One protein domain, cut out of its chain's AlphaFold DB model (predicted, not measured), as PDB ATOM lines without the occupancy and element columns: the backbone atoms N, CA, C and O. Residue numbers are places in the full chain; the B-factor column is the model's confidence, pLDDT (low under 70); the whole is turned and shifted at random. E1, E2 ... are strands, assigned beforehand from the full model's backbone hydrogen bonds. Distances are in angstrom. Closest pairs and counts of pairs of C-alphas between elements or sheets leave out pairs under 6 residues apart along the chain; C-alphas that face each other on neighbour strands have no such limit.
ATOM      1  N   ARG A 298      33.534 -41.651  49.603       87.75
ATOM      2  CA  ARG A 298      32.076 -41.695  49.396       87.75
ATOM      3  C   ARG A 298      31.688 -42.805  48.425       87.75
ATOM      4  O   ARG A 298      32.486 -43.214  47.591       87.75
ATOM      5  N   ARG A 299      30.431 -43.257  48.471       90.31
ATOM      6  CA  ARG A 299      29.873 -44.136  47.427       90.31
ATOM      7  C   ARG A 299      29.363 -43.298  46.260       90.31
ATOM      8  O   ARG A 299      28.618 -42.335  46.452       90.31
ATOM      9  N   GLY A 300      29.734 -43.681  45.048       91.12
ATOM     10  CA  GLY A 300      29.366 -42.971  43.832       91.12
ATOM     11  C   GLY A 300      29.198 -43.889  42.636       91.12
ATOM     12  O   GLY A 300      29.397 -45.099  42.715       91.12
ATOM     13  N   TRP A 301      28.811 -43.300  41.517       91.31
ATOM     14  CA  TRP A 301      28.654 -43.983  40.239       91.31
ATOM     15  C   TRP A 301      29.355 -43.186  39.143       91.31
ATOM     16  O   TRP A 301      29.599 -41.989  39.302       91.31
ATOM     17  N   TYR A 302      29.710 -43.856  38.049       90.56
ATOM     18  CA  TYR A 302      30.326 -43.197  36.901       90.56
ATOM     19  C   TYR A 302      29.252 -42.638  35.969       90.56
ATOM     20  O   TYR A 302      28.413 -43.390  35.474       90.56
ATOM     21  N   ASN A 303      29.275 -41.329  35.734       85.06
ATOM     22  CA  ASN A 303      28.396 -40.667  34.786       85.06
ATOM     23  C   ASN A 303      29.067 -40.617  33.407       85.06
ATOM     24  O   ASN A 303      29.999 -39.843  33.203       85.06
ATOM     25  N   GLU A 304      28.571 -41.423  32.466       84.62
ATOM     26  CA  GLU A 304      29.093 -41.501  31.094       84.62
ATOM     27  C   GLU A 304      28.952 -40.185  30.315       84.62
ATOM     28  O   GLU A 304      29.796 -39.892  29.479       84.62
ATOM     29  N   GLU A 305      27.934 -39.366  30.605       84.81
ATOM     30  CA  GLU A 305      27.723 -38.084  29.917       84.81
ATOM     31  C   GLU A 305      28.734 -37.013  30.348       84.81
ATOM     32  O   GLU A 305      29.074 -36.130  29.562       84.81
ATOM     33  N   LEU A 306      29.202 -37.077  31.599       84.25
ATOM     34  CA  LEU A 306      30.164 -36.123  32.168       84.25
ATOM     35  C   LEU A 306      31.595 -36.675  32.221       84.25
ATOM     36  O   LEU A 306      32.503 -35.940  32.592       84.25
ATOM     37  N   GLU A 307      31.784 -37.950  31.875       86.62
ATOM     38  CA  GLU A 307      33.037 -38.703  32.020       86.62
ATOM     39  C   GLU A 307      33.653 -38.609  33.433       86.62
ATOM     40  O   GLU A 307      34.870 -38.546  33.623       86.62
ATOM     41  N   GLU A 308      32.796 -38.584  34.457       88.81
ATOM     42  CA  GLU A 308      33.177 -38.287  35.839       88.81
ATOM     43  C   GLU A 308      32.453 -39.178  36.847       88.81
ATOM     44  O   GLU A 308      31.309 -39.592  36.649       88.81
ATOM     45  N   TYR A 309      33.104 -39.440  37.982       88.69
ATOM     46  CA  TYR A 309      32.425 -40.045  39.119       88.69
ATOM     47  C   TYR A 309      31.592 -38.997  39.853       88.69
ATOM     48  O   TYR A 309      32.041 -37.876  40.080       88.69
ATOM     49  N   LEU A 310      30.382 -39.371  40.265       87.19
ATOM     50  CA  LEU A 310      29.510 -38.516  41.062       87.19
ATOM     51  C   LEU A 310      29.074 -39.226  42.346       87.19
ATOM     52  O   LEU A 310      28.768 -40.424  42.311       87.19
ATOM     53  N   PRO A 311      28.983 -38.503  43.477       89.44
ATOM     54  CA  PRO A 311      28.472 -39.062  44.718       89.44
ATOM     55  C   PRO A 311      26.996 -39.433  44.575       89.44
ATOM     56  O   PRO A 311      26.208 -38.745  43.916       89.44
ATOM     57  N   LEU A 312      26.615 -40.541  45.205       86.50
ATOM     58  CA  LEU A 312      25.244 -41.029  45.197       86.50
ATOM     59  C   LEU A 312      24.342 -40.059  45.984       86.50
ATOM     60  O   LEU A 312      24.590 -39.785  47.155       86.50
ATOM     61  N   LYS A 313      23.273 -39.553  45.357       79.69
ATOM     62  CA  LYS A 313      22.225 -38.763  46.025       79.69
ATOM     63  C   LYS A 313      20.938 -39.594  46.090       79.69
ATOM     64  O   LYS A 313      20.152 -39.580  45.147       79.69
ATOM     65  N   GLY A 314      20.740 -40.340  47.178       69.31
ATOM     66  CA  GLY A 314      19.537 -41.158  47.404       69.31
ATOM     67  C   GLY A 314      19.652 -42.618  46.938       69.31
ATOM     68  O   GLY A 314      20.747 -43.167  46.873       69.31
ATOM     69  N   ARG A 315      18.518 -43.284  46.659       66.88
ATOM     70  CA  ARG A 315      18.495 -44.725  46.320       66.88
ATOM     71  C   ARG A 315      19.247 -45.019  45.005       66.88
ATOM     72  O   ARG A 315      19.081 -44.262  44.047       66.88
ATOM     73  N   PRO A 316      20.017 -46.123  44.914       69.94
ATOM     74  CA  PRO A 316      20.734 -46.475  43.692       69.94
ATOM     75  C   PRO A 316      19.799 -46.638  42.493       69.94
ATOM     76  O   PRO A 316      18.770 -47.312  42.581       69.94
ATOM     77  N   ARG A 317      20.171 -46.051  41.351       71.00
ATOM     78  CA  ARG A 317      19.460 -46.275  40.086       71.00
ATOM     79  C   ARG A 317      19.648 -47.734  39.656       71.00
ATOM     80  O   ARG A 317      20.752 -48.274  39.731       71.00
ATOM     81  N   LYS A 318      18.568 -48.383  39.214       65.81
ATOM     82  CA  LYS A 318      18.597 -49.782  38.762       65.81
ATOM     83  C   LYS A 318      19.558 -49.918  37.572       65.81
ATOM     84  O   LYS A 318      19.371 -49.234  36.573       65.81
ATOM     85  N   GLY A 319      20.550 -50.804  37.683       74.44
ATOM     86  CA  GLY A 319      21.517 -51.091  36.613       74.44
ATOM     87  C   GLY A 319      22.790 -50.235  36.604       74.44
ATOM     88  O   GLY A 319      23.528 -50.305  35.631       74.44
ATOM     89  N   VAL A 320      23.060 -49.448  37.652       79.12
ATOM     90  CA  VAL A 320      24.284 -48.632  37.762       79.12
ATOM     91  C   VAL A 320      25.291 -49.284  38.716       79.12
ATOM     92  O   VAL A 320      24.936 -49.635  39.843       79.12
ATOM     93  N   GLU A 321      26.547 -49.432  38.282       83.62
ATOM     94  CA  GLU A 321      27.639 -49.917  39.137       83.62
ATOM     95  C   GLU A 321      28.078 -48.839  40.139       83.62
ATOM     96  O   GLU A 321      28.350 -47.693  39.777       83.62
ATOM     97  N   ILE A 322      28.143 -49.218  41.419       88.62
ATOM     98  CA  ILE A 322      28.542 -48.330  42.517       88.62
ATOM     99  C   ILE A 322      29.992 -48.627  42.894       88.62
ATOM    100  O   ILE A 322      30.347 -49.778  43.156       88.62
ATOM    101  N   HIS A 323      30.806 -47.583  42.989       88.00
ATOM    102  CA  HIS A 323      32.194 -47.651  43.433       88.00
ATOM    103  C   HIS A 323      32.438 -46.707  44.606       88.00
ATOM    104  O   HIS A 323      31.727 -45.716  44.780       88.00
ATOM    105  N   ASP A 324      33.482 -46.993  45.374       90.25
ATOM    106  CA  ASP A 324      34.029 -46.030  46.322       90.25
ATOM    107  C   ASP A 324      34.826 -44.980  45.543       90.25
ATOM    108  O   ASP A 324      35.562 -45.305  44.604       90.25
ATOM    109  N   ILE A 325      34.626 -43.712  45.883       91.12
ATOM    110  CA  ILE A 325      35.187 -42.548  45.198       91.12
ATOM    111  C   ILE A 325      35.756 -41.569  46.222       91.12
ATOM    112  O   ILE A 325      35.251 -41.469  47.337       91.12
ATOM    113  N   VAL A 326      36.794 -40.834  45.837       90.94
ATOM    114  CA  VAL A 326      37.455 -39.817  46.670       90.94
ATOM    115  C   VAL A 326      37.606 -38.519  45.889       90.94
ATOM    116  O   VAL A 326      37.711 -38.550  44.661       90.94
ATOM    117  N   MET A 327      37.591 -37.381  46.581       88.25
ATOM    118  CA  MET A 327      37.807 -36.084  45.945       88.25
ATOM    119  C   MET A 327      39.296 -35.903  45.629       88.25
ATOM    120  O   MET A 327      40.125 -35.769  46.526       88.25
ATOM    121  N   ASP A 328      39.647 -35.857  44.345       84.88
ATOM    122  CA  ASP A 328      40.957 -35.382  43.901       84.88
ATOM    123  C   ASP A 328      40.955 -33.850  44.005       84.88
ATOM    124  O   ASP A 328      40.527 -33.150  43.085       84.88
ATOM    125  N   HIS A 329      41.403 -33.321  45.149       77.75
ATOM    126  CA  HIS A 329      41.446 -31.877  45.412       77.75
ATOM    127  C   HIS A 329      42.310 -31.101  44.409       77.75
ATOM    128  O   HIS A 329      42.067 -29.914  44.201       77.75
ATOM    129  N   ALA A 330      43.278 -31.748  43.746       79.44
ATOM    130  CA  ALA A 330      44.086 -31.096  42.718       79.44
ATOM    131  C   ALA A 330      43.300 -30.887  41.414       79.44
ATOM    132  O   ALA A 330      43.552 -29.926  40.689       79.44
ATOM    133  N   LYS A 331      42.340 -31.770  41.115       80.62
ATOM    134  CA  LYS A 331      41.484 -31.679  39.918       80.62
ATOM    135  C   LYS A 331      40.086 -31.136  40.199       80.62
ATOM    136  O   LYS A 331      39.376 -30.822  39.247       80.62
ATOM    137  N   GLY A 332      39.684 -31.056  41.466       83.75
ATOM    138  CA  GLY A 332      38.323 -30.709  41.876       83.75
ATOM    139  C   GLY A 332      37.276 -31.724  41.402       83.75
ATOM    140  O   GLY A 332      36.141 -31.340  41.140       83.75
ATOM    141  N   LYS A 333      37.661 -32.997  41.232       88.44
ATOM    142  CA  LYS A 333      36.800 -34.060  40.690       88.44
ATOM    143  C   LYS A 333      36.838 -35.299  41.568       88.44
ATOM    144  O   LYS A 333      37.873 -35.627  42.142       88.44
ATOM    145  N   TRP A 334      35.732 -36.034  41.606       88.81
ATOM    146  CA  TRP A 334      35.716 -37.346  42.241       88.81
ATOM    147  C   TRP A 334      36.366 -38.386  41.328       88.81
ATOM    148  O   TRP A 334      36.097 -38.442  40.126       88.81
ATOM    149  N   VAL A 335      37.203 -39.237  41.909       90.38
ATOM    150  CA  VAL A 335      37.878 -40.335  41.212       90.38
ATOM    151  C   VAL A 335      37.622 -41.644  41.939       90.38
ATOM    152  O   VAL A 335      37.405 -41.656  43.149       90.38
ATOM    153  N   LYS A 336      37.650 -42.763  41.211       90.75
ATOM    154  CA  LYS A 336      37.513 -44.093  41.811       90.75
ATOM    155  C   LYS A 336      38.618 -44.323  42.835       90.75
ATOM    156  O   LYS A 336      39.800 -44.259  42.499       90.75
ATOM    157  N   TYR A 337      38.221 -44.640  44.060       88.44
ATOM    158  CA  TYR A 337      39.146 -45.028  45.104       88.44
ATOM    159  C   TYR A 337      39.728 -46.401  44.772       88.44
ATOM    160  O   TYR A 337      39.007 -47.388  44.596       88.44
TER     161      TYR A 337
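What this domain is: This is residues 298 to 337 of the 342 residues of an uncharacterized protein of Streptomyces sp. NRRL F-4489 (UniProt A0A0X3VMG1). Two antiparallel hairpins, E1 with E2 and E3 with E4, join side by side through E1 and E3 into one small sheet that is curled like part of a barrel, its edge strands E2 and E4 coming near each other across the curl. The link of residues 312 to 321 loops out at one end of the longest axis, and the turn of residues 329 to 332 lies at the other. The printed part has 40 residues with no named helix and four named strands, E1, E2, E3 and E4 along the chain; the sheet's order is E2, E1, E3, E4, antiparallel throughout. The class is all strand, with 21 of the 40 printed residues in strands. The whole is compact, with a radius of gyration of the C-alphas of 9.9 A, and elongated in outline, spanning 32 by 20 by 15 A.

Where its parts are: E1 is residues 298 to 303, 15.1 A from first to last C-alpha, and begins with C-alpha 298 at (32.076, -41.695, 49.396). E2 is residues 308 to 311, 10.1 A long. E3, the longest strand, is residues 322 to 328, 18.0 A long, with C-alpha 322 at (28.542, -48.330, 42.517). E4 is residues 333 to 336, 10.1 A long, and ends with C-alpha 336 at (37.513, -44.093, 41.811).

How they stand to each other: The sheet is strongly twisted, its C-alphas lying up to 5.3 A off their best plane. From edge to edge the strands' lines turn by 91 degrees and the way across the sheet turns by 153 degrees. E1 and E2 form a hairpin, with directions 140 degrees apart; N 303 and O 308 are within hydrogen-bond range at 2.8 A, and N 310 and O 301 at 2.9 A. E1 and E3 are antiparallel neighbours; the C-alphas of Arg 299 and Asp 324 face each other at 4.7 A, and N 298 and O 325 are within hydrogen-bond range at 2.8 A. The pairing of E3 is staggered: residues 322 to 325 pair with E1 and residues 325 to 328 with E4. E3 and E4 form a hairpin, with directions 135 degrees apart; N 328 and O 333 are within hydrogen-bond range at 2.8 A. E2 and E4 are the edge strands; their closest C-alphas, those of Tyr 309 and Trp 334, are 5.3 A apart.

The domain as a whole: The two C-alphas farthest apart, those of Lys 318 and Ala 330, are 31.9 A from each other. The first and last printed C-alphas, those of Arg 298 and Tyr 337, are 8.9 A apart. The printed part has no cut. The links E1 to E2 and E3 to E4 are tight, with 4 residues each, and the link E2 to E3 is short, with 10. The mean pLDDT of the printed part is 84.2; residues 314 to 316 and residue 318, in the link from E2 to E3, are under 70.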